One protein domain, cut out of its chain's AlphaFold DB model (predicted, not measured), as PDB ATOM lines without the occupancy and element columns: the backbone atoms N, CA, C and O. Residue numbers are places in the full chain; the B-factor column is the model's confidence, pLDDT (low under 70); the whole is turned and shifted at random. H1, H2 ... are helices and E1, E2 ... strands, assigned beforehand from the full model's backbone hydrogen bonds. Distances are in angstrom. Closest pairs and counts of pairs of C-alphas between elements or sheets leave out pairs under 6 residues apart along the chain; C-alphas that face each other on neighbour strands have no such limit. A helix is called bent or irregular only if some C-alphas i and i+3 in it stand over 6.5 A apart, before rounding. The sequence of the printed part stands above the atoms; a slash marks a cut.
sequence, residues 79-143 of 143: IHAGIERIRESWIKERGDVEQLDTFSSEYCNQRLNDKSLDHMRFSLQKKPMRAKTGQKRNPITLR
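AT A GLANCE: This is residues 79 to 143 of the 143 residues of the protein "Hydroxymethylpyrimidine phosphate synthase ThiC" of Algibacter lectus (UniProt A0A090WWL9). You see an open loop of chain, joined by a short two-strand ladder, E1 beside E2, with H2 and H3 making a far corner and H1 near E1. The 65 printed residues hold H1, E1, H2, H3, E2 in order, mixed, under half in named elements; sheet E1 - E2 is antiparallel. It is loose, radius of gyration of the C-alphas 14.0 A, spanning 39 by 26 by 18 A.

IN THESE COORDINATES: Find C-alpha 88 at (-41.641, -17.755, 35.044), where H1, residues 88 to 93, begins, 8.7 A long. Next come E1, residues 97 to 99, 6.9 A; H2, residues 106 to 113, 10.8 A; irregular H3, residues 115 to 120, 10.1 A, its C-alphas 116 and 119 being 7.5 A apart; and E2, residues 129 to 131, 7.1 A, which ends at C-alpha 131 at (-52.221, -20.669, 26.523).

HOW THE PARTS SIT: Between E1 and E2, antiparallel at 146 degrees, N 98 and O 130 are within hydrogen-bond range, 2.8 A. The closest C-alphas of H1 and E1, Ile 91 and Val 97, are 7.5 A apart. H2 and H3 are close but not clearly touching, about perpendicular at 87 degrees; their closest C-alphas, Arg 111 and Leu 117, are 7.6 A apart. H1 is apart from H2, H3 and E2. H1 and H2 have every O i to N i+4 pair within hydrogen-bond range; H3 has 0 of 2, but 2 of 3 O i to N i+3.

THE WHOLE: The farthest C-alphas, of His 119 and Gly 134, are 39.8 A apart. The printed part has no cut and no long link; pLDDT is under 70 at residues 124 to 125 and 137 to 143.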
ATOM      1  N   ILE A  79     -34.740 -30.298  47.420       82.38
ATOM      2  CA  ILE A  79     -35.351 -31.240  46.477       82.38
ATOM      3  C   ILE A  79     -36.869 -31.350  46.659       82.38
ATOM      4  O   ILE A  79     -37.562 -31.685  45.701       82.38
ATOM      5  N   HIS A  80     -37.397 -31.031  47.844       81.50
ATOM      6  CA  HIS A  80     -38.835 -31.037  48.115       81.50
ATOM      7  C   HIS A  80     -39.520 -29.753  47.629       81.50
ATOM      8  O   HIS A  80     -40.690 -29.791  47.236       81.50
ATOM      9  N   ALA A  81     -38.788 -28.635  47.613       82.25
ATOM     10  CA  ALA A  81     -39.255 -27.350  47.089       82.25
ATOM     11  C   ALA A  81     -39.006 -27.175  45.579       82.25
ATOM     12  O   ALA A  81     -39.669 -26.360  44.935       82.25
ATOM     13  N   GLY A  82     -38.081 -27.944  45.001       83.38
ATOM     14  CA  GLY A  82     -37.664 -27.812  43.608       83.38
ATOM     15  C   GLY A  82     -36.697 -26.644  43.374       83.38
ATOM     16  O   GLY A  82     -36.216 -25.996  44.300       83.38
ATOM     17  N   ILE A  83     -36.379 -26.386  42.101       86.81
ATOM     18  CA  ILE A  83     -35.451 -25.317  41.702       86.81
ATOM     19  C   ILE A  83     -36.163 -23.983  41.449       86.81
ATOM     20  O   ILE A  83     -37.354 -23.930  41.131       86.81
ATOM     21  N   GLU A  84     -35.394 -22.898  41.527       86.88
ATOM     22  CA  GLU A  84     -35.845 -21.551  41.186       86.88
ATOM     23  C   GLU A  84     -36.429 -21.492  39.762       86.88
ATOM     24  O   GLU A  84     -35.809 -21.912  38.781       86.88
ATOM     25  N   ARG A  85     -37.635 -20.930  39.634       86.75
ATOM     26  CA  ARG A  85     -38.374 -20.837  38.368       86.75
ATOM     27  C   ARG A  85     -37.951 -19.606  37.567       86.75
ATOM     28  O   ARG A  85     -38.767 -18.745  37.258       86.75
ATOM     29  N   ILE A  86     -36.682 -19.558  37.171       88.19
ATOM     30  CA  ILE A  86     -36.066 -18.409  36.471       88.19
ATOM     31  C   ILE A  86     -36.786 -17.989  35.175       88.19
ATOM     32  O   ILE A  86     -36.609 -16.878  34.697       88.19
ATOM     33  N   ARG A  87     -37.598 -18.883  34.594       88.62
ATOM     34  CA  ARG A  87     -38.334 -18.659  33.339       88.62
ATOM     35  C   ARG A  87     -39.740 -18.096  33.543       88.62
ATOM     36  O   ARG A  87     -40.422 -17.801  32.568       88.62
ATOM     37  N   GLU A  88     -40.231 -18.046  34.778       89.31
ATOM     38  CA  GLU A  88     -41.641 -17.755  35.044       89.31
ATOM     39  C   GLU A  88     -42.021 -16.314  34.690       89.31
ATOM     40  O   GLU A  88     -43.059 -16.112  34.062       89.31
ATOM     41  N   SER A  89     -41.178 -15.338  35.036       88.69
ATOM     42  CA  SER A  89     -41.412 -13.915  34.755       88.69
ATOM     43  C   SER A  89     -41.582 -13.663  33.262       88.69
ATOM     44  O   SER A  89     -42.653 -13.246  32.827       88.69
ATOM     45  N   TRP A  90     -40.592 -14.049  32.456       87.44
ATOM     46  CA  TRP A  90     -40.639 -13.802  31.018       87.44
ATOM     47  C   TRP A  90     -41.737 -14.614  30.311       87.44
ATOM     48  O   TRP A  90     -42.120 -14.296  29.191       87.44
ATOM     49  N   ILE A  91     -42.240 -15.706  30.913       88.12
ATOM     50  CA  ILE A  91     -43.385 -16.448  30.364       88.12
ATOM     51  C   ILE A  91     -44.667 -15.651  30.583       88.12
ATOM     52  O   ILE A  91     -45.469 -15.554  29.659       88.12
ATOM     53  N   LYS A  92     -44.842 -15.049  31.763       88.31
ATOM     54  CA  LYS A  92     -45.989 -14.183  32.058       88.31
ATOM     55  C   LYS A  92     -45.954 -12.894  31.235       88.31
ATOM     56  O   LYS A  92     -46.986 -12.486  30.714       88.31
ATOM     57  N   GLU A  93     -44.775 -12.299  31.068       88.50
ATOM     58  CA  GLU A  93     -44.574 -11.042  30.329       88.50
ATOM     59  C   GLU A  93     -44.977 -11.127  28.850       88.50
ATOM     60  O   GLU A  93     -45.387 -10.123  28.276       88.50
ATOM     61  N   ARG A  94     -44.949 -12.317  28.228       88.44
ATOM     62  CA  ARG A  94     -45.444 -12.488  26.849       88.44
ATOM     63  C   ARG A  94     -46.950 -12.259  26.706       88.44
ATOM     64  O   ARG A  94     -47.426 -12.066  25.591       88.44
ATOM     65  N   GLY A  95     -47.710 -12.332  27.799       89.06
ATOM     66  CA  GLY A  95     -49.157 -12.111  27.792       89.06
ATOM     67  C   GLY A  95     -49.980 -13.200  27.092       89.06
ATOM     68  O   GLY A  95     -51.196 -13.035  26.954       89.06
ATOM     69  N   ASP A  96     -49.358 -14.312  26.692       90.44
ATOM     70  CA  ASP A  96     -49.957 -15.420  25.936       90.44
ATOM     71  C   ASP A  96     -50.528 -16.543  26.822       90.44
ATOM     72  O   ASP A  96     -51.247 -17.420  26.334       90.44
ATOM     73  N   VAL A  97     -50.258 -16.500  28.130       91.44
ATOM     74  CA  VAL A  97     -50.676 -17.514  29.108       91.44
ATOM     75  C   VAL A  97     -51.687 -17.007  30.131       91.44
ATOM     76  O   VAL A  97     -51.729 -15.824  30.466       91.44
ATOM     77  N   GLU A  98     -52.463 -17.937  30.675       90.56
ATOM     78  CA  GLU A  98     -53.312 -17.767  31.853       90.56
ATOM     79  C   GLU A  98     -53.054 -18.897  32.861       90.56
ATOM     80  O   GLU A  98     -52.776 -20.041  32.483       90.56
ATOM     81  N   GLN A  99     -53.109 -18.574  34.152       91.25
ATOM     82  CA  GLN A  99     -52.985 -19.552  35.231       91.25
ATOM     83  C   GLN A  99     -54.351 -20.184  35.498       91.25
ATOM     84  O   GLN A  99     -55.346 -19.481  35.622       91.25
ATOM     85  N   LEU A 100     -54.392 -21.511  35.584       89.69
ATOM     86  CA  LEU A 100     -55.612 -22.240  35.903       89.69
ATOM     87  C   LEU A 100     -55.871 -22.238  37.406       89.69
ATOM     88  O   LEU A 100     -54.931 -22.242  38.201       89.69
ATOM     89  N   ASP A 101     -57.142 -22.304  37.796       88.12
ATOM     90  CA  ASP A 101     -57.529 -22.415  39.202       88.12
ATOM     91  C   ASP A 101     -57.311 -23.808  39.784       88.12
ATOM     92  O   ASP A 101     -57.026 -23.933  40.980       88.12
ATOM     93  N   THR A 102     -57.404 -24.832  38.938       85.62
ATOM     94  CA  THR A 102     -57.248 -26.247  39.278       85.62
ATOM     95  C   THR A 102     -56.486 -26.976  38.174       85.62
ATOM     96  O   THR A 102     -56.265 -26.449  37.078       85.62
ATOM     97  N   PHE A 103     -56.050 -28.206  38.449       86.56
ATOM     98  CA  PHE A 103     -55.500 -29.055  37.401       86.56
ATOM     99  C   PHE A 103     -56.624 -29.490  36.462       86.56
ATOM    100  O   PHE A 103     -57.695 -29.898  36.905       86.56
ATOM    101  N   SER A 104     -56.372 -29.451  35.156       86.75
ATOM    102  CA  SER A 104     -57.361 -29.863  34.154       86.75
ATOM    103  C   SER A 104     -57.533 -31.384  34.055       86.75
ATOM    104  O   SER A 104     -58.460 -31.850  33.404       86.75
ATOM    105  N   SER A 105     -56.625 -32.170  34.648       88.38
ATOM    106  CA  SER A 105     -56.668 -33.634  34.624       88.38
ATOM    107  C   SER A 105     -57.420 -34.175  35.835       88.38
ATOM    108  O   SER A 105     -57.018 -33.938  36.975       88.38
ATOM    109  N   GLU A 106     -58.459 -34.968  35.578       89.31
ATOM    110  CA  GLU A 106     -59.214 -35.664  36.621       89.31
ATOM    111  C   GLU A 106     -58.309 -36.571  37.467       89.31
ATOM    112  O   GLU A 106     -58.312 -36.475  38.693       89.31
ATOM    113  N   TYR A 107     -57.450 -37.366  36.819       88.44
ATOM    114  CA  TYR A 107     -56.485 -38.236  37.495       88.44
ATOM    115  C   TYR A 107     -55.557 -37.459  38.439       88.44
ATOM    116  O   TYR A 107     -55.293 -37.896  39.559       88.44
ATOM    117  N   CYS A 108     -55.080 -36.282  38.017       86.00
ATOM    118  CA  CYS A 108     -54.235 -35.437  38.857       86.00
ATOM    119  C   CYS A 108     -54.986 -34.968  40.110       86.00
ATOM    120  O   CYS A 108     -54.471 -35.112  41.217       86.00
ATOM    121  N   ASN A 109     -56.226 -34.495  39.957       87.06
ATOM    122  CA  ASN A 109     -57.049 -34.054  41.085       87.06
ATOM    123  C   ASN A 109     -57.391 -35.209  42.045       87.06
ATOM    124  O   ASN A 109     -57.277 -35.040  43.257       87.06
ATOM    125  N   GLN A 110     -57.741 -36.395  41.534       89.81
ATOM    126  CA  GLN A 110     -57.980 -37.586  42.365       89.81
ATOM    127  C   GLN A 110     -56.738 -37.931  43.203       89.81
ATOM    128  O   GLN A 110     -56.819 -38.085  44.421       89.81
ATOM    129  N   ARG A 111     -55.561 -37.965  42.565       87.94
ATOM    130  CA  ARG A 111     -54.281 -38.251  43.228       87.94
ATOM    131  C   ARG A 111     -53.828 -37.162  44.190       87.94
ATOM    132  O   ARG A 111     -53.075 -37.494  45.097       87.94
ATOM    133  N   LEU A 112     -54.243 -35.908  44.006       84.56
ATOM    134  CA  LEU A 112     -53.985 -34.787  44.924       84.56
ATOM    135  C   LEU A 112     -54.907 -34.795  46.151       84.56
ATOM    136  O   LEU A 112     -54.524 -34.294  47.206       84.56
ATOM    137  N   ASN A 113     -56.090 -35.397  46.050       87.75
ATOM    138  CA  ASN A 113     -57.030 -35.509  47.171       87.75
ATOM    139  C   ASN A 113     -56.816 -36.779  48.018       87.75
ATOM    140  O   ASN A 113     -57.318 -36.872  49.137       87.75
ATOM    141  N   ASP A 114     -56.036 -37.746  47.526       90.06
ATOM    142  CA  ASP A 114     -55.740 -38.999  48.228       90.06
ATOM    143  C   ASP A 114     -54.678 -38.829  49.333       90.06
ATOM    144  O   ASP A 114     -53.477 -38.798  49.064       90.06
ATOM    145  N   LYS A 115     -55.108 -38.755  50.597       89.00
ATOM    146  CA  LYS A 115     -54.217 -38.585  51.763       89.00
ATOM    147  C   LYS A 115     -53.190 -39.711  51.933       89.00
ATOM    148  O   LYS A 115     -52.147 -39.501  52.549       89.00
ATOM    149  N   SER A 116     -53.439 -40.905  51.386       88.81
ATOM    150  CA  SER A 116     -52.486 -42.019  51.502       88.81
ATOM    151  C   SER A 116     -51.151 -41.715  50.815       88.81
ATOM    152  O   SER A 116     -50.122 -42.278  51.190       88.81
ATOM    153  N   LEU A 117     -51.145 -40.776  49.863       85.56
ATOM    154  CA  LEU A 117     -49.985 -40.392  49.063       85.56
ATOM    155  C   LEU A 117     -49.207 -39.203  49.642       85.56
ATOM    156  O   LEU A 117     -48.185 -38.836  49.067       85.56
ATOM    157  N   ASP A 118     -49.641 -38.614  50.761       83.19
ATOM    158  CA  ASP A 118     -49.031 -37.395  51.319       83.19
ATOM    159  C   ASP A 118     -47.526 -37.544  51.578       83.19
ATOM    160  O   ASP A 118     -46.750 -36.649  51.257       83.19
ATOM    161  N   HIS A 119     -47.091 -38.713  52.053       80.94
ATOM    162  CA  HIS A 119     -45.681 -39.029  52.315       80.94
ATOM    163  C   HIS A 119     -44.780 -39.066  51.062       80.94
ATOM    164  O   HIS A 119     -43.555 -39.056  51.189       80.94
ATOM    165  N   MET A 120     -45.361 -39.113  49.860       81.25
ATOM    166  CA  MET A 120     -44.636 -39.076  48.582       81.25
ATOM    167  C   MET A 120     -44.724 -37.714  47.883       81.25
ATOM    168  O   MET A 120     -44.080 -37.514  46.853       81.25
ATOM    169  N   ARG A 121     -45.541 -36.778  48.382       79.81
ATOM    170  CA  ARG A 121     -45.791 -35.511  47.689       79.81
ATOM    171  C   ARG A 121     -44.656 -34.519  47.898       79.81
ATOM    172  O   ARG A 121     -44.179 -34.299  49.005       79.81
ATOM    173  N   PHE A 122     -44.298 -33.848  46.810       79.00
ATOM    174  CA  PHE A 122     -43.497 -32.633  46.866       79.00
ATOM    175  C   PHE A 122     -44.353 -31.479  47.399       79.00
ATOM    176  O   PHE A 122     -45.533 -31.360  47.061       79.00
ATOM    177  N   SER A 123     -43.757 -30.603  48.207       72.69
ATOM    178  CA  SER A 123     -44.453 -29.460  48.816       72.69
ATOM    179  C   SER A 123     -44.818 -28.371  47.797       72.69
ATOM    180  O   SER A 123     -45.622 -27.486  48.086       72.69
ATOM    181  N   LEU A 124     -44.244 -28.423  46.589       68.12
ATOM    182  CA  LEU A 124     -44.450 -27.426  45.543       68.12
ATOM    183  C   LEU A 124     -45.809 -27.597  44.836       68.12
ATOM    184  O   LEU A 124     -45.902 -28.145  43.739       68.12
ATOM    185  N   GLN A 125     -46.871 -27.062  45.435       68.94
ATOM    186  CA  GLN A 125     -48.198 -26.980  44.818       68.94
ATOM    187  C   GLN A 125     -48.346 -25.677  44.019       68.94
ATOM    188  O   GLN A 125     -48.892 -24.681  44.497       68.94
ATOM    189  N   LYS A 126     -47.829 -25.649  42.786       80.31
ATOM    190  CA  LYS A 126     -48.067 -24.537  41.851       80.31
ATOM    191  C   LYS A 126     -49.120 -24.932  40.827       80.31
ATOM    192  O   LYS A 126     -49.056 -26.015  40.252       80.31
ATOM    193  N   LYS A 127     -50.086 -24.038  40.599       86.62
ATOM    194  CA  LYS A 127     -51.148 -24.273  39.621       86.62
ATOM    195  C   LYS A 127     -50.583 -24.200  38.194       86.62
ATOM    196  O   LYS A 127     -49.696 -23.376  37.941       86.62
ATOM    197  N   PRO A 128     -51.078 -25.032  37.267       88.69
ATOM    198  CA  PRO A 128     -50.595 -25.042  35.893       88.69
ATOM    199  C   PRO A 128     -50.980 -23.758  35.147       88.69
ATOM    200  O   PRO A 128     -51.978 -23.108  35.459       88.69
ATOM    201  N   MET A 129     -50.194 -23.411  34.128       89.38
ATOM    202  CA  MET A 129     -50.522 -22.357  33.167       89.38
ATOM    203  C   MET A 129     -50.887 -22.984  31.824       89.38
ATOM    204  O   MET A 129     -50.309 -23.999  31.434       89.38
ATOM    205  N   ARG A 130     -51.816 -22.368  31.094       88.19
ATOM    206  CA  ARG A 130     -52.151 -22.736  29.711       88.19
ATOM    207  C   ARG A 130     -52.110 -21.514  28.803       88.19
ATOM    208  O   ARG A 130     -52.165 -20.386  29.278       88.19
ATOM    209  N   ALA A 131     -52.032 -21.741  27.495       90.25
ATOM    210  CA  ALA A 131     -52.221 -20.669  26.523       90.25
ATOM    211  C   ALA A 131     -53.657 -20.126  26.602       90.25
ATOM    212  O   ALA A 131     -54.599 -20.911  26.754       90.25
ATOM    213  N   LYS A 132     -53.813 -18.808  26.462       90.25
ATOM    214  CA  LYS A 132     -55.126 -18.166  26.331       90.25
ATOM    215  C   LYS A 132     -55.840 -18.646  25.065       90.25
ATOM    216  O   LYS A 132     -55.205 -19.024  24.077       90.25
ATOM    217  N   THR A 133     -57.169 -18.591  25.076       89.62
ATOM    218  CA  THR A 133     -57.996 -18.924  23.907       89.62
ATOM    219  C   THR A 133     -57.552 -18.124  22.678       89.62
ATOM    220  O   THR A 133     -57.387 -16.909  22.748       89.62
ATOM    221  N   GLY A 134     -57.332 -18.813  21.554       87.31
ATOM    222  CA  GLY A 134     -56.898 -18.198  20.292       87.31
ATOM    223  C   GLY A 134     -55.396 -17.910  20.173       87.31
ATOM    224  O   GLY A 134     -54.947 -17.517  19.099       87.31
ATOM    225  N   GLN A 135     -54.594 -18.136  21.220       85.25
ATOM    226  CA  GLN A 135     -53.142 -17.943  21.165       85.25
ATOM    227  C   GLN A 135     -52.388 -19.227  20.797       85.25
ATOM    228  O   GLN A 135     -52.807 -20.345  21.112       85.25
ATOM    229  N   LYS A 136     -51.245 -19.074  20.115       78.75
ATOM    230  CA  LYS A 136     -50.405 -20.208  19.708       78.75
ATOM    231  C   LYS A 136     -49.747 -20.849  20.929       78.75
ATOM    232  O   LYS A 136     -49.186 -20.175  21.790       78.75
ATOM    233  N   ARG A 137     -49.756 -22.183  20.969       66.69
ATOM    234  CA  ARG A 137     -48.973 -22.953  21.938       66.69
ATOM    235  C   ARG A 137     -47.518 -22.957  21.487       66.69
ATOM    236  O   ARG A 137     -47.145 -23.726  20.606       66.69
ATOM    237  N   ASN A 138     -46.703 -22.097  22.081       63.66
ATOM    238  CA  ASN A 138     -45.267 -22.128  21.851       63.66
ATOM    239  C   ASN A 138     -44.636 -23.278  22.658       63.66
ATOM    240  O   ASN A 138     -45.004 -23.470  23.817       63.66
ATOM    241  N   PRO A 139     -43.646 -24.010  22.110       55.56
ATOM    242  CA  PRO A 139     -42.970 -25.114  22.812       55.56
ATOM    243  C   PRO A 139     -42.233 -24.675  24.094       55.56
ATOM    244  O   PRO A 139     -41.775 -25.497  24.880       55.56
ATOM    245  N   ILE A 140     -42.129 -23.363  24.318       53.41
ATOM    246  CA  ILE A 140     -41.498 -22.711  25.470       53.41
ATOM    247  C   ILE A 140     -42.505 -22.497  26.624       53.41
ATOM    248  O   ILE A 140     -42.092 -22.172  27.741       53.41
ATOM    249  N   THR A 141     -43.805 -22.701  26.391       47.19
ATOM    250  CA  THR A 141     -44.878 -22.524  27.379       47.19
ATOM    251  C   THR A 141     -45.013 -23.781  28.255       47.19
ATOM    252  O   THR A 141     -45.258 -24.871  27.753       47.19
ATOM    253  N   LEU A 142     -44.771 -23.608  29.560       45.47
ATOM    254  CA  LEU A 142     -44.542 -24.631  30.598       45.47
ATOM    255  C   LEU A 142     -45.529 -25.821  30.626       45.47
ATOM    256  O   LEU A 142     -46.737 -25.634  30.505       45.47
ATOM    257  N   ARG A 143     -44.973 -27.014  30.897       37.00
ATOM    258  CA  ARG A 143     -45.622 -28.087  31.673       37.00
ATOM    259  C   ARG A 143     -45.423 -27.826  33.165       37.00
ATOM    260  O   ARG A 143     -44.379 -27.221  33.510       37.00
TER     261      ARG A 143